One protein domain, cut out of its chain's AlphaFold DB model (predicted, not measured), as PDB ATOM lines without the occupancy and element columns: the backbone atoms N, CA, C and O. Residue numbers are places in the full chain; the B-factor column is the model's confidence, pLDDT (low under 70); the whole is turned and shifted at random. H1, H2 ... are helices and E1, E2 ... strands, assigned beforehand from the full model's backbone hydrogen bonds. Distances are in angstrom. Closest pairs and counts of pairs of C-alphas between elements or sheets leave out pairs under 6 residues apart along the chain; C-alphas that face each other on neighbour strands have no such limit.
ATOM      1  N   PHE A 283     -31.865 -31.172 -11.306       84.06
ATOM      2  CA  PHE A 283     -32.211 -29.768 -11.140       84.06
ATOM      3  C   PHE A 283     -32.943 -29.266 -12.384       84.06
ATOM      4  O   PHE A 283     -32.442 -29.395 -13.500       84.06
ATOM      5  N   GLN A 284     -34.108 -28.647 -12.197       85.00
ATOM      6  CA  GLN A 284     -34.752 -27.891 -13.266       85.00
ATOM      7  C   GLN A 284     -34.061 -26.529 -13.381       85.00
ATOM      8  O   GLN A 284     -34.093 -25.726 -12.449       85.00
ATOM      9  N   VAL A 285     -33.428 -26.278 -14.526       88.50
ATOM     10  CA  VAL A 285     -32.724 -25.024 -14.810       88.50
ATOM     11  C   VAL A 285     -33.297 -24.412 -16.085       88.50
ATOM     12  O   VAL A 285     -33.449 -25.095 -17.096       88.50
ATOM     13  N   THR A 286     -33.639 -23.129 -16.040       90.19
ATOM     14  CA  THR A 286     -34.201 -22.387 -17.173       90.19
ATOM     15  C   THR A 286     -33.086 -21.674 -17.940       90.19
ATOM     16  O   THR A 286     -32.288 -20.931 -17.365       90.19
ATOM     17  N   LEU A 287     -33.025 -21.872 -19.255       90.12
ATOM     18  CA  LEU A 287     -32.121 -21.118 -20.123       90.12
ATOM     19  C   LEU A 287     -32.606 -19.664 -20.247       90.12
ATOM     20  O   LEU A 287     -33.799 -19.436 -20.445       90.12
ATOM     21  N   SER A 288     -31.713 -18.676 -20.135       89.94
ATOM     22  CA  SER A 288     -32.074 -17.290 -20.471       89.94
ATOM     23  C   SER A 288     -32.143 -17.087 -21.986       89.94
ATOM     24  O   SER A 288     -31.380 -17.690 -22.736       89.94
ATOM     25  N   ASP A 289     -33.030 -16.196 -22.432       87.38
ATOM     26  CA  ASP A 289     -33.231 -15.880 -23.853       87.38
ATOM     27  C   ASP A 289     -31.949 -15.343 -24.522       87.38
ATOM     28  O   ASP A 289     -31.551 -15.791 -25.595       87.38
ATOM     29  N   GLN A 290     -31.201 -14.484 -23.815       87.38
ATOM     30  CA  GLN A 290     -29.895 -14.004 -24.278       87.38
ATOM     31  C   GLN A 290     -28.908 -15.157 -24.522       87.38
ATOM     32  O   GLN A 290     -28.211 -15.158 -25.536       87.38
ATOM     33  N   LEU A 291     -28.856 -16.147 -23.625       88.06
ATOM     34  CA  LEU A 291     -28.006 -17.323 -23.806       88.06
ATOM     35  C   LEU A 291     -28.511 -18.196 -24.964       88.06
ATOM     36  O   LEU A 291     -27.703 -18.557 -25.814       88.06
ATOM     37  N   MET A 292     -29.822 -18.453 -25.064       87.31
ATOM     38  CA  MET A 292     -30.421 -19.186 -26.190       87.31
ATOM     39  C   MET A 292     -30.028 -18.565 -27.538       87.31
ATOM     40  O   MET A 292     -29.560 -19.267 -28.427       87.31
ATOM     41  N   SER A 293     -30.135 -17.237 -27.660       87.75
ATOM     42  CA  SER A 293     -29.797 -16.495 -28.881       87.75
ATOM     43  C   SER A 293     -28.311 -16.546 -29.274       87.75
ATOM     44  O   SER A 293     -27.970 -16.245 -30.416       87.75
ATOM     45  N   SER A 294     -27.427 -16.919 -28.341       86.25
ATOM     46  CA  SER A 294     -25.980 -17.026 -28.571       86.25
ATOM     47  C   SER A 294     -25.514 -18.427 -28.984       86.25
ATOM     48  O   SER A 294     -24.366 -18.583 -29.402       86.25
ATOM     49  N   LEU A 295     -26.378 -19.442 -28.872       87.38
ATOM     50  CA  LEU A 295     -26.043 -20.822 -29.211       87.38
ATOM     51  C   LEU A 295     -26.012 -21.016 -30.731       87.38
ATOM     52  O   LEU A 295     -26.959 -20.688 -31.446       87.38
ATOM     53  N   LEU A 296     -24.918 -21.595 -31.223       84.62
ATOM     54  CA  LEU A 296     -24.779 -22.004 -32.617       84.62
ATOM     55  C   LEU A 296     -25.232 -23.458 -32.756       84.62
ATOM     56  O   LEU A 296     -24.494 -24.384 -32.426       84.62
ATOM     57  N   PHE A 297     -26.464 -23.644 -33.226       85.56
ATOM     58  CA  PHE A 297     -27.048 -24.963 -33.450       85.56
ATOM     59  C   PHE A 297     -26.583 -25.569 -34.776       85.56
ATOM     60  O   PHE A 297     -26.809 -25.016 -35.853       85.56
ATOM     61  N   GLN A 298     -25.971 -26.746 -34.694       82.75
ATOM     62  CA  GLN A 298     -25.627 -27.585 -35.832       82.75
ATOM     63  C   GLN A 298     -26.653 -28.718 -35.951       82.75
ATOM     64  O   GLN A 298     -26.827 -29.519 -35.030       82.75
ATOM     65  N   THR A 299     -27.329 -28.809 -37.096       81.06
ATOM     66  CA  THR A 299     -28.313 -29.867 -37.369       81.06
ATOM     67  C   THR A 299     -27.623 -31.212 -37.618       81.06
ATOM     68  O   THR A 299     -26.684 -31.319 -38.410       81.06
ATOM     69  N   VAL A 300     -28.096 -32.260 -36.939       78.50
ATOM     70  CA  VAL A 300     -27.570 -33.630 -36.998       78.50
ATOM     71  C   VAL A 300     -28.724 -34.629 -37.081       78.50
ATOM     72  O   VAL A 300     -29.319 -35.023 -36.078       78.50
ATOM     73  N   LYS A 301     -29.007 -35.103 -38.299       73.69
ATOM     74  CA  LYS A 301     -30.137 -35.999 -38.615       73.69
ATOM     75  C   LYS A 301     -31.492 -35.367 -38.261       73.69
ATOM     76  O   LYS A 301     -32.043 -34.653 -39.085       73.69
ATOM     77  N   GLU A 302     -31.999 -35.639 -37.061       77.62
ATOM     78  CA  GLU A 302     -33.312 -35.207 -36.549       77.62
ATOM     79  C   GLU A 302     -33.187 -34.309 -35.301       77.62
ATOM     80  O   GLU A 302     -34.196 -33.878 -34.753       77.62
ATOM     81  N   ALA A 303     -31.963 -34.039 -34.836       82.62
ATOM     82  CA  ALA A 303     -31.684 -33.255 -33.635       82.62
ATOM     83  C   ALA A 303     -30.718 -32.102 -33.935       82.62
ATOM     84  O   ALA A 303     -29.941 -32.159 -34.886       82.62
ATOM     85  N   GLU A 304     -30.732 -31.077 -33.091       86.06
ATOM     86  CA  GLU A 304     -29.787 -29.961 -33.129       86.06
ATOM     87  C   GLU A 304     -28.810 -30.064 -31.956       86.06
ATOM     88  O   GLU A 304     -29.181 -30.486 -30.859       86.06
ATOM     89  N   LEU A 305     -27.545 -29.719 -32.196       86.38
ATOM     90  CA  LEU A 305     -26.461 -29.796 -31.220       86.38
ATOM     91  C   LEU A 305     -25.684 -28.482 -31.171       86.38
ATOM     92  O   LEU A 305     -25.348 -27.912 -32.203       86.38
ATOM     93  N   SER A 306     -25.363 -28.038 -29.960       87.00
ATOM     94  CA  SER A 306     -24.541 -26.860 -29.681       87.00
ATOM     95  C   SER A 306     -23.767 -27.084 -28.382       87.00
ATOM     96  O   SER A 306     -24.308 -27.681 -27.448       87.00
ATOM     97  N   TRP A 307     -22.544 -26.564 -28.278       86.19
ATOM     98  CA  TRP A 307     -21.894 -26.412 -26.974       86.19
ATOM     99  C   TRP A 307     -22.608 -25.337 -26.151       86.19
ATOM    100  O   TRP A 307     -23.014 -24.308 -26.688       86.19
ATOM    101  N   LEU A 308     -22.761 -25.586 -24.851       86.75
ATOM    102  CA  LEU A 308     -23.359 -24.656 -23.902       86.75
ATOM    103  C   LEU A 308     -22.446 -24.533 -22.689       86.75
ATOM    104  O   LEU A 308     -22.284 -25.492 -21.937       86.75
ATOM    105  N   ASP A 309     -21.946 -23.319 -22.479       87.50
ATOM    106  CA  ASP A 309     -21.254 -22.890 -21.271       87.50
ATOM    107  C   ASP A 309     -22.007 -21.706 -20.667       87.50
ATOM    108  O   ASP A 309     -22.300 -20.716 -21.343       87.50
ATOM    109  N   ALA A 310     -22.341 -21.798 -19.380       89.06
ATOM    110  CA  ALA A 310     -23.184 -20.809 -18.726       89.06
ATOM    111  C   ALA A 310     -22.945 -20.713 -17.220       89.06
ATOM    112  O   ALA A 310     -22.547 -21.671 -16.556       89.06
ATOM    113  N   ARG A 311     -23.259 -19.544 -16.657       89.88
ATOM    114  CA  ARG A 311     -23.265 -19.304 -15.213       89.88
ATOM    115  C   ARG A 311     -24.658 -19.577 -14.648       89.88
ATOM    116  O   ARG A 311     -25.622 -18.942 -15.070       89.88
ATOM    117  N   ILE A 312     -24.748 -20.457 -13.651       90.56
ATOM    118  CA  ILE A 312     -25.986 -20.696 -12.893       90.56
ATOM    119  C   ILE A 312     -26.227 -19.532 -11.923       90.56
ATOM    120  O   ILE A 312     -25.328 -19.147 -11.173       90.56
ATOM    121  N   ILE A 313     -27.450 -19.004 -11.898       89.44
ATOM    122  CA  ILE A 313     -27.904 -17.968 -10.964       89.44
ATOM    123  C   ILE A 313     -29.221 -18.394 -10.327       89.44
ATOM    124  O   ILE A 313     -30.126 -18.862 -11.013       89.44
ATOM    125  N   ARG A 314     -29.347 -18.183  -9.014       87.88
ATOM    126  CA  ARG A 314     -30.619 -18.315  -8.295       87.88
ATOM    127  C   ARG A 314     -31.365 -16.990  -8.374       87.88
ATOM    128  O   ARG A 314     -30.820 -15.970  -7.953       87.88
ATOM    129  N   LYS A 315     -32.582 -16.990  -8.910       80.00
ATOM    130  CA  LYS A 315     -33.474 -15.826  -8.879       80.00
ATOM    131  C   LYS A 315     -34.673 -16.176  -8.006       80.00
ATOM    132  O   LYS A 315     -35.410 -17.113  -8.307       80.00
ATOM    133  N   SER A 316     -34.857 -15.428  -6.923       69.25
ATOM    134  CA  SER A 316     -36.065 -15.517  -6.109       69.25
ATOM    135  C   SER A 316     -37.224 -14.915  -6.902       69.25
ATOM    136  O   SER A 316     -37.275 -13.711  -7.161       69.25
ATOM    137  N   ALA A 317     -38.149 -15.768  -7.336       57.84
ATOM    138  CA  ALA A 317     -39.318 -15.340  -8.087       57.84
ATOM    139  C   ALA A 317     -40.308 -14.620  -7.156       57.84
ATOM    140  O   ALA A 317     -41.189 -15.236  -6.557       57.84
ATOM    141  N   GLN A 407     -35.641 -20.357  -8.389       82.38
ATOM    142  CA  GLN A 407     -35.554 -20.778  -9.779       82.38
ATOM    143  C   GLN A 407     -34.121 -20.573 -10.277       82.38
ATOM    144  O   GLN A 407     -33.540 -19.487 -10.166       82.38
ATOM    145  N   LEU A 408     -33.540 -21.643 -10.820       88.56
ATOM    146  CA  LEU A 408     -32.196 -21.631 -11.380       88.56
ATOM    147  C   LEU A 408     -32.254 -21.163 -12.836       88.56
ATOM    148  O   LEU A 408     -32.958 -21.754 -13.653       88.56
ATOM    149  N   PHE A 409     -31.480 -20.132 -13.165       89.31
ATOM    150  CA  PHE A 409     -31.326 -19.611 -14.521       89.31
ATOM    151  C   PHE A 409     -29.884 -19.751 -15.009       89.31
ATOM    152  O   PHE A 409     -28.945 -19.588 -14.230       89.31
ATOM    153  N   LEU A 410     -29.712 -20.001 -16.306       91.38
ATOM    154  CA  LEU A 410     -28.416 -19.978 -16.987       91.38
ATOM    155  C   LEU A 410     -28.215 -18.644 -17.705       91.38
ATOM    156  O   LEU A 410     -28.990 -18.301 -18.598       91.38
ATOM    157  N   GLU A 411     -27.166 -17.910 -17.341       87.62
ATOM    158  CA  GLU A 411     -26.735 -16.680 -18.015       87.62
ATOM    159  C   GLU A 411     -25.450 -16.882 -18.822       87.62
ATOM    160  O   GLU A 411     -24.602 -17.713 -18.486       87.62
ATOM    161  N   LEU A 412     -25.314 -16.076 -19.877       85.44
ATOM    162  CA  LEU A 412     -24.175 -16.074 -20.786       85.44
ATOM    163  C   LEU A 412     -22.860 -15.754 -20.057       85.44
ATOM    164  O   LEU A 412     -22.761 -14.771 -19.318       85.44
ATOM    165  N   LEU A 413     -21.835 -16.574 -20.296       84.19
ATOM    166  CA  LEU A 413     -20.473 -16.298 -19.845       84.19
ATOM    167  C   LEU A 413     -19.772 -15.297 -20.786       84.19
ATOM    168  O   LEU A 413     -19.978 -15.346 -22.000       84.19
ATOM    169  N   PRO A 414     -18.904 -14.407 -20.266       80.62
ATOM    170  CA  PRO A 414     -18.032 -13.595 -21.109       80.62
ATOM    171  C   PRO A 414     -17.130 -14.494 -21.959       80.62
ATOM    172  O   PRO A 414     -16.576 -15.460 -21.439       80.62
ATOM    173  N   SER A 415     -16.895 -14.150 -23.228       74.88
ATOM    174  CA  SER A 415     -16.111 -14.984 -24.158       74.88
ATOM    175  C   SER A 415     -14.676 -15.285 -23.698       74.88
ATOM    176  O   SER A 415     -14.078 -16.249 -24.154       74.88
ATOM    177  N   SER A 416     -14.122 -14.491 -22.775       79.00
ATOM    178  CA  SER A 416     -12.817 -14.727 -22.143       79.00
ATOM    179  C   SER A 416     -12.818 -15.815 -21.059       79.00
ATOM    180  O   SER A 416     -11.752 -16.198 -20.592       79.00
ATOM    181  N   ALA A 417     -13.996 -16.251 -20.606       80.44
ATOM    182  CA  ALA A 417     -14.193 -17.244 -19.548       80.44
ATOM    183  C   ALA A 417     -14.743 -18.584 -20.071       80.44
ATOM    184  O   ALA A 417     -14.927 -19.503 -19.278       80.44
ATOM    185  N   ILE A 418     -15.003 -18.688 -21.379       79.38
ATOM    186  CA  ILE A 418     -15.434 -19.914 -22.063       79.38
ATOM    187  C   ILE A 418     -14.186 -20.780 -22.325       79.38
ATOM    188  O   ILE A 418     -13.279 -20.320 -23.028       79.38
ATOM    189  N   PRO A 419     -14.074 -21.997 -21.758       79.25
ATOM    190  CA  PRO A 419     -12.985 -22.914 -22.073       79.25
ATOM    191  C   PRO A 419     -12.976 -23.312 -23.560       79.25
ATOM    192  O   PRO A 419     -14.032 -23.468 -24.168       79.25
ATOM    193  N   PRO A 420     -11.803 -23.540 -24.174       78.50
ATOM    194  CA  PRO A 420     -11.745 -24.029 -25.546       78.50
ATOM    195  C   PRO A 420     -12.268 -25.471 -25.625       78.50
ATOM    196  O   PRO A 420     -11.644 -26.396 -25.100       78.50
ATOM    197  N   HIS A 421     -13.394 -25.674 -26.310       79.12
ATOM    198  CA  HIS A 421     -13.924 -27.009 -26.578       79.12
ATOM    199  C   HIS A 421     -13.047 -27.773 -27.582       79.12
ATOM    200  O   HIS A 421     -12.468 -27.203 -28.511       79.12
ATOM    201  N   GLN A 422     -12.965 -29.094 -27.416       76.94
ATOM    202  CA  GLN A 422     -12.422 -29.974 -28.448       76.94
ATOM    203  C   GLN A 422     -13.490 -30.182 -29.524       76.94
ATOM    204  O   GLN A 422     -14.611 -30.547 -29.189       76.94
TER     205      GLN A 422
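Overview. This is residues 283 to 317 and 407 to 422 of the 492 residues of the protein "Cleavage and polyadenylation specificity factor subunit 2" of Globodera pallida (UniProt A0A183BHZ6). A small three-stranded sheet, E1, E5 and E4, makes one end of a loose shape, and a small hairpin of E2 and E3 makes the other end. The short helix H1 only grazes the sheet, and residues 413 to 422 follow E5 as a tail with no named element. The printed part has 51 residues, with one named helix and five named strands in the order E1, H1, E2, E3, E4, E5; the class is mixed, helices and strands. The larger sheet runs E1, E5, E4 and is mixed, E1 and E5 being parallel and E5 and E4 antiparallel. The whole is loose, with a radius of gyration of the C-alphas of 12.5 A and spans of 38 by 28 by 19 A.

Along the chain. In the larger sheet, E5 is residues 407 to 412, 16.5 A from first to last C-alpha, ending with C-alpha 412 at (-24.175, -16.074, -20.786). E4 is residues 310 to 315, 15.1 A long. E1 is residues 285 to 287, beginning with C-alpha 285 at (-32.724, -25.024, -14.810), and spans 6.6 A. H1 is residues 289 to 294, 8.7 A long. E2 is residues 298 to 300, 6.5 A long, beginning with C-alpha 298 at (-25.627, -27.585, -35.832). E3 is residues 303 to 305, 6.7 A long.

Arrangement. E5 is the inner strand of the larger sheet, and E1 and E4 are its edge strands. E5 and E4 are antiparallel at 145 degrees; C-alphas 410 and 312 face each other at 4.8 A, and N 313 and O 409 are within hydrogen-bond range at 2.8 A. E1 and E5 are parallel at 37 degrees; C-alphas 286 and 409 face each other at 4.8 A, with N 286 and O 408 at 2.8 A. H1 is on this sheet but only grazes it with its residues 289 to 294; its closest C-alphas to E5 are those of Leu 291 and Leu 412, 5.0 A apart. Every O i to N i+4 pair in H1 is within hydrogen-bond range. E2 and E3 form a hairpin, antiparallel at 141 degrees, with N 298 and O 305 at 2.8 A and N 305 and O 298 at 2.9 A. E3 is apart from E4 and from E5.

Size, cuts and confidence. The two C-alphas farthest apart, those of Lys 301 and Ser 316, are 38.9 A apart. Residues 318 to 406 are cut out, and C-alphas 317 and 407 are 6.8 A apart across the cut, which lies in the link from E4 to E5. The links that are printed whole are tight. The mean pLDDT of the printed part is 83.9, and residues 316 to 317 are under 70.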